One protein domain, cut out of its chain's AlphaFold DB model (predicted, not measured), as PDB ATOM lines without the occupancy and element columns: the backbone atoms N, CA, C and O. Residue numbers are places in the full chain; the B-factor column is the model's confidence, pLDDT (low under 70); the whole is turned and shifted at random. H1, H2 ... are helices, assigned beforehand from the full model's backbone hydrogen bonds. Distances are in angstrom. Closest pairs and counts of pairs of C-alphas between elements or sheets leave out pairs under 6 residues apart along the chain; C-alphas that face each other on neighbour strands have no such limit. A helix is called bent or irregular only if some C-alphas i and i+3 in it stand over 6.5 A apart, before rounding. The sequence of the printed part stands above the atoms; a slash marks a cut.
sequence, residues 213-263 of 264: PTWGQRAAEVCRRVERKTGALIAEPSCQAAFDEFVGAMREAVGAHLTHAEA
ATOM      1  N   PRO A 213     344.600 449.088 426.786       58.69
ATOM      2  CA  PRO A 213     345.156 448.119 427.727       58.69
ATOM      3  C   PRO A 213     346.550 448.488 428.252       58.69
ATOM      4  O   PRO A 213     346.788 448.419 429.454       58.69
ATOM      5  N   THR A 214     347.470 448.906 427.380       59.38
ATOM      6  CA  THR A 214     348.876 449.164 427.752       59.38
ATOM      7  C   THR A 214     349.035 450.473 428.534       59.38
ATOM      8  O   THR A 214     349.767 450.545 429.521       59.38
ATOM      9  N   TRP A 215     348.299 451.509 428.143       61.03
ATOM     10  CA  TRP A 215     348.174 452.769 428.862       61.03
ATOM     11  C   TRP A 215     347.487 452.555 430.207       61.03
ATOM     12  O   TRP A 215     347.994 453.024 431.218       61.03
ATOM     13  N   GLY A 216     346.407 451.769 430.253       67.88
ATOM     14  CA  GLY A 216     345.751 451.378 431.501       67.88
ATOM     15  C   GLY A 216     346.698 450.628 432.440       67.88
ATOM     16  O   GLY A 216     346.725 450.906 433.635       67.88
ATOM     17  N   GLN A 217     347.547 449.744 431.909       74.06
ATOM     18  CA  GLN A 217     348.587 449.067 432.689       74.06
ATOM     19  C   GLN A 217     349.631 450.045 433.243       74.06
ATOM     20  O   GLN A 217     349.955 449.967 434.429       74.06
ATOM     21  N   ARG A 218     350.119 450.991 432.425       73.19
ATOM     22  CA  ARG A 218     351.065 452.036 432.860       73.19
ATOM     23  C   ARG A 218     350.444 452.975 433.894       73.19
ATOM     24  O   ARG A 218     351.074 453.256 434.911       73.19
ATOM     25  N   ALA A 219     349.208 453.419 433.679       71.81
ATOM     26  CA  ALA A 219     348.452 454.238 434.621       71.81
ATOM     27  C   ALA A 219     348.267 453.496 435.951       71.81
ATOM     28  O   ALA A 219     348.597 454.037 437.000       71.81
ATOM     29  N   ALA A 220     347.869 452.220 435.910       81.25
ATOM     30  CA  ALA A 220     347.749 451.391 437.105       81.25
ATOM     31  C   ALA A 220     349.091 451.202 437.832       81.25
ATOM     32  O   ALA A 220     349.129 451.158 439.057       81.25
ATOM     33  N   GLU A 221     350.212 451.098 437.115       87.81
ATOM     34  CA  GLU A 221     351.542 451.033 437.728       87.81
ATOM     35  C   GLU A 221     351.938 452.351 438.411       87.81
ATOM     36  O   GLU A 221     352.536 452.338 439.492       87.81
ATOM     37  N   VAL A 222     351.595 453.492 437.807       85.69
ATOM     38  CA  VAL A 222     351.771 454.813 438.423       85.69
ATOM     39  C   VAL A 222     350.895 454.939 439.668       85.69
ATOM     40  O   VAL A 222     351.448 455.244 440.724       85.69
ATOM     41  N   CYS A 223     349.598 454.621 439.590       88.06
ATOM     42  CA  CYS A 223     348.681 454.657 440.734       88.06
ATOM     43  C   CYS A 223     349.181 453.770 441.878       88.06
ATOM     44  O   CYS A 223     349.430 454.281 442.962       88.06
ATOM     45  N   ARG A 224     349.511 452.494 441.616       89.88
ATOM     46  CA  ARG A 224     350.063 451.579 442.638       89.88
ATOM     47  C   ARG A 224     351.334 452.103 443.302       89.88
ATOM     48  O   ARG A 224     351.628 451.800 444.457       89.88
ATOM     49  N   ARG A 225     352.166 452.831 442.556       90.00
ATOM     50  CA  ARG A 225     353.398 453.429 443.085       90.00
ATOM     51  C   ARG A 225     353.107 454.669 443.925       90.00
ATOM     52  O   ARG A 225     353.818 454.872 444.905       90.00
ATOM     53  N   VAL A 226     352.114 455.468 443.543       86.25
ATOM     54  CA  VAL A 226     351.616 456.586 444.352       86.25
ATOM     55  C   VAL A 226     351.003 456.043 445.638       86.25
ATOM     56  O   VAL A 226     351.541 456.357 446.688       86.25
ATOM     57  N   GLU A 227     350.035 455.126 445.566       86.44
ATOM     58  CA  GLU A 227     349.409 454.455 446.722       86.44
ATOM     59  C   GLU A 227     350.456 453.908 447.700       86.44
ATOM     60  O   GLU A 227     350.412 454.179 448.897       86.44
ATOM     61  N   ARG A 228     351.477 453.194 447.199       88.25
ATOM     62  CA  ARG A 228     352.552 452.659 448.050       88.25
ATOM     63  C   ARG A 228     353.360 453.756 448.743       88.25
ATOM     64  O   ARG A 228     353.731 453.594 449.901       88.25
ATOM     65  N   LYS A 229     353.683 454.841 448.034       86.62
ATOM     66  CA  LYS A 229     354.429 455.971 448.604       86.62
ATOM     67  C   LYS A 229     353.584 456.724 449.623       86.62
ATOM     68  O   LYS A 229     354.082 457.002 450.705       86.62
ATOM     69  N   THR A 230     352.330 457.015 449.294       84.50
ATOM     70  CA  THR A 230     351.385 457.682 450.188       84.50
ATOM     71  C   THR A 230     351.160 456.836 451.439       84.50
ATOM     72  O   THR A 230     351.316 457.342 452.542       84.50
ATOM     73  N   GLY A 231     350.921 455.529 451.296       84.31
ATOM     74  CA  GLY A 231     350.780 454.607 452.424       84.31
ATOM     75  C   GLY A 231     352.026 454.541 453.312       84.31
ATOM     76  O   GLY A 231     351.906 454.550 454.533       84.31
ATOM     77  N   ALA A 232     353.227 454.542 452.721       86.12
ATOM     78  CA  ALA A 232     354.475 454.600 453.483       86.12
ATOM     79  C   ALA A 232     354.638 455.928 454.242       86.12
ATOM     80  O   ALA A 232     355.046 455.912 455.398       86.12
ATOM     81  N   LEU A 233     354.278 457.057 453.622       85.44
ATOM     82  CA  LEU A 233     354.327 458.379 454.254       85.44
ATOM     83  C   LEU A 233     353.298 458.513 455.384       85.44
ATOM     84  O   LEU A 233     353.623 459.030 456.442       85.44
ATOM     85  N   ILE A 234     352.076 458.007 455.207       84.81
ATOM     86  CA  ILE A 234     351.024 458.051 456.240       84.81
ATOM     87  C   ILE A 234     351.372 457.162 457.444       84.81
ATOM     88  O   ILE A 234     350.938 457.430 458.566       84.81
ATOM     89  N   ALA A 235     352.171 456.112 457.238       83.69
ATOM     90  CA  ALA A 235     352.679 455.293 458.333       83.69
ATOM     91  C   ALA A 235     353.693 456.045 459.220       83.69
ATOM     92  O   ALA A 235     353.928 455.622 460.354       83.69
ATOM     93  N   GLU A 236     354.275 457.156 458.749       89.31
ATOM     94  CA  GLU A 236     355.131 458.012 459.568       89.31
ATOM     95  C   GLU A 236     354.281 458.875 460.521       89.31
ATOM     96  O   GLU A 236     353.428 459.645 460.068       89.31
ATOM     97  N   PRO A 237     354.525 458.831 461.848       86.38
ATOM     98  CA  PRO A 237     353.738 459.591 462.824       86.38
ATOM     99  C   PRO A 237     353.712 461.105 462.570       86.38
ATOM    100  O   PRO A 237     352.736 461.775 462.897       86.38
ATOM    101  N   SER A 238     354.767 461.651 461.959       89.12
ATOM    102  CA  SER A 238     354.874 463.067 461.588       89.12
ATOM    103  C   SER A 238     353.884 463.503 460.507       89.12
ATOM    104  O   SER A 238     353.591 464.691 460.407       89.12
ATOM    105  N   CYS A 239     353.369 462.571 459.701       85.62
ATOM    106  CA  CYS A 239     352.492 462.865 458.571       85.62
ATOM    107  C   CYS A 239     351.008 462.584 458.859       85.62
ATOM    108  O   CYS A 239     350.156 463.052 458.106       85.62
ATOM    109  N   GLN A 240     350.683 461.878 459.950       85.25
ATOM    110  CA  GLN A 240     349.304 461.493 460.283       85.25
ATOM    111  C   GLN A 240     348.376 462.698 460.467       85.25
ATOM    112  O   GLN A 240     347.304 462.729 459.875       85.25
ATOM    113  N   ALA A 241     348.817 463.726 461.198       88.25
ATOM    114  CA  ALA A 241     347.999 464.915 461.444       88.25
ATOM    115  C   ALA A 241     347.635 465.662 460.145       88.25
ATOM    116  O   ALA A 241     346.494 466.079 459.969       88.25
ATOM    117  N   ALA A 242     348.587 465.782 459.214       88.75
ATOM    118  CA  ALA A 242     348.354 466.418 457.919       88.75
ATOM    119  C   ALA A 242     347.435 465.575 457.018       88.75
ATOM    120  O   ALA A 242     346.622 466.119 456.269       88.75
ATOM    121  N   PHE A 243     347.540 464.244 457.091       90.19
ATOM    122  CA  PHE A 243     346.650 463.360 456.346       90.19
ATOM    123  C   PHE A 243     345.220 463.376 456.906       90.19
ATOM    124  O   PHE A 243     344.270 463.419 456.130       90.19
ATOM    125  N   ASP A 244     345.047 463.418 458.229       89.25
ATOM    126  CA  ASP A 244     343.730 463.542 458.865       89.25
ATOM    127  C   ASP A 244     343.024 464.849 458.481       89.25
ATOM    128  O   ASP A 244     341.822 464.846 458.210       89.25
ATOM    129  N   GLU A 245     343.773 465.952 458.395       92.12
ATOM    130  CA  GLU A 245     343.268 467.239 457.908       92.12
ATOM    131  C   GLU A 245     342.811 467.145 456.442       92.12
ATOM    132  O   GLU A 245     341.706 467.577 456.106       92.12
ATOM    133  N   PHE A 246     343.607 466.502 455.580       91.12
ATOM    134  CA  PHE A 246     343.242 466.250 454.184       91.12
ATOM    135  C   PHE A 246     341.970 465.393 454.051       91.12
ATOM    136  O   PHE A 246     341.067 465.741 453.288       91.12
ATOM    137  N   VAL A 247     341.858 464.302 454.817       90.38
ATOM    138  CA  VAL A 247     340.659 463.444 454.827       90.38
ATOM    139  C   VAL A 247     339.440 464.216 455.337       90.38
ATOM    140  O   VAL A 247     338.344 464.055 454.798       90.38
ATOM    141  N   GLY A 248     339.616 465.077 456.343       91.12
ATOM    142  CA  GLY A 248     338.578 465.986 456.829       91.12
ATOM    143  C   GLY A 248     338.050 466.897 455.720       91.12
ATOM    144  O   GLY A 248     336.849 466.898 455.452       91.12
ATOM    145  N   ALA A 249     338.948 467.575 455.003       90.31
ATOM    146  CA  ALA A 249     338.591 468.426 453.868       90.31
ATOM    147  C   ALA A 249     337.894 467.645 452.736       90.31
ATOM    148  O   ALA A 249     336.911 468.118 452.161       90.31
ATOM    149  N   MET A 250     338.341 466.418 452.434       89.50
ATOM    150  CA  MET A 250     337.658 465.572 451.450       89.50
ATOM    151  C   MET A 250     336.250 465.168 451.898       89.50
ATOM    152  O   MET A 250     335.338 465.150 451.076       89.50
ATOM    153  N   ARG A 251     336.043 464.860 453.185       93.06
ATOM    154  CA  ARG A 251     334.712 464.526 453.723       93.06
ATOM    155  C   ARG A 251     333.746 465.702 453.647       93.06
ATOM    156  O   ARG A 251     332.562 465.476 453.409       93.06
ATOM    157  N   GLU A 252     334.239 466.926 453.811       91.38
ATOM    158  CA  GLU A 252     333.437 468.138 453.615       91.38
ATOM    159  C   GLU A 252     333.046 468.343 452.145       91.38
ATOM    160  O   GLU A 252     331.917 468.739 451.863       91.38
ATOM    161  N   ALA A 253     333.942 468.030 451.202       88.44
ATOM    162  CA  ALA A 253     333.704 468.226 449.770       88.44
ATOM    163  C   ALA A 253     332.901 467.092 449.096       88.44
ATOM    164  O   ALA A 253     332.068 467.357 448.230       88.44
ATOM    165  N   VAL A 254     333.166 465.833 449.457       86.44
ATOM    166  CA  VAL A 254     332.656 464.624 448.777       86.44
ATOM    167  C   VAL A 254     331.583 463.906 449.605       86.44
ATOM    168  O   VAL A 254     330.663 463.306 449.051       86.44
ATOM    169  N   GLY A 255     331.664 463.990 450.936       85.38
ATOM    170  CA  GLY A 255     330.692 463.418 451.865       85.38
ATOM    171  C   GLY A 255     331.325 462.624 453.012       85.38
ATOM    172  O   GLY A 255     332.370 461.991 452.877       85.38
ATOM    173  N   ALA A 256     330.635 462.598 454.156       85.88
ATOM    174  CA  ALA A 256     331.150 462.047 455.416       85.88
ATOM    175  C   ALA A 256     331.398 460.522 455.429       85.88
ATOM    176  O   ALA A 256     332.006 460.014 456.367       85.88
ATOM    177  N   HIS A 257     330.926 459.793 454.415       85.75
ATOM    178  CA  HIS A 257     331.076 458.339 454.314       85.75
ATOM    179  C   HIS A 257     332.486 457.903 453.888       85.75
ATOM    180  O   HIS A 257     332.817 456.732 454.041       85.75
ATOM    181  N   LEU A 258     333.306 458.831 453.385       86.69
ATOM    182  CA  LEU A 258     334.629 458.530 452.854       86.69
ATOM    183  C   LEU A 258     335.593 458.068 453.959       86.69
ATOM    184  O   LEU A 258     335.826 458.762 454.957       86.69
ATOM    185  N   THR A 259     336.168 456.885 453.793       86.44
ATOM    186  CA  THR A 259     337.120 456.293 454.737       86.44
ATOM    187  C   THR A 259     338.553 456.747 454.457       86.44
ATOM    188  O   THR A 259     338.889 457.188 453.363       86.44
ATOM    189  N   HIS A 260     339.435 456.607 455.449       80.94
ATOM    190  CA  HIS A 260     340.869 456.864 455.268       80.94
ATOM    191  C   HIS A 260     341.510 455.963 454.207       80.94
ATOM    192  O   HIS A 260     342.443 456.398 453.549       80.94
ATOM    193  N   ALA A 261     341.006 454.738 454.026       81.06
ATOM    194  CA  ALA A 261     341.491 453.811 453.004       81.06
ATOM    195  C   ALA A 261     341.035 454.203 451.588       81.06
ATOM    196  O   ALA A 261     341.747 453.941 450.632       81.06
ATOM    197  N   GLU A 262     339.870 454.839 451.452       81.88
ATOM    198  CA  GLU A 262     339.383 455.377 450.172       81.88
ATOM    199  C   GLU A 262     340.029 456.725 449.814       81.88
ATOM    200  O   GLU A 262     339.973 457.149 448.663       81.88
ATOM    201  N   ALA A 263     340.622 457.410 450.797       78.12
ATOM    202  CA  ALA A 263     341.381 458.646 450.608       78.12
ATOM    203  C   ALA A 263     342.869 458.420 450.272       78.12
ATOM    204  O   ALA A 263     343.564 459.386 449.949       78.12
TER     205      ALA A 263
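What this domain is: This is residues 213 to 263 of the 264 residues of the protein "Helicase C-terminal domain-containing protein" of Acidimicrobiia bacterium (UniProt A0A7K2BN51). Two helices meet at their ends as an open V: H1 is the longer arm, its residues 213 to 226 sticking out free, and after H2 a tail without named elements, residues 255 to 263, folds back towards the inside of the V. The printed part has 51 residues with two named helices, H1 then H2, and no named strand; the class is all helix. It is loose, with a radius of gyration of the C-alphas of 13.3 A, and flat, spanning 36 by 26 by 12 A.

Where its parts are: Find C-alpha 213 at (345.156, 448.119, 427.727); from there H1, residues 213 to 234, runs 30.8 A. After a tight link of 2 residues, H2, residues 237 to 254, runs 25.8 A to C-alpha 254 at (332.656, 464.624, 448.777). H2 is irregular: C-alphas 238 and 241 are 7.1 A apart.

How they stand to each other: Look at Ile 234 and Gln 240, whose C-alphas, the closest of H1 and H2, are 5.6 A apart. The helices only just touch, with 3 pairs of C-alphas within 8 A, and only at the corner by their link, through residues 233 to 234 and 239 to 243 alone. Their lines stand at a steep tilt of 56 degrees, opposite ways. Every O i to N i+4 pair is within hydrogen-bond range in H1, and 12 of 14 in H2.

The domain as a whole: The C-alphas farthest apart, those of Pro 213 and Ser 238, are 38.3 A apart. The printed part has no cut. Mean pLDDT of the printed part is 84.2; residues 213 to 216 are under 70.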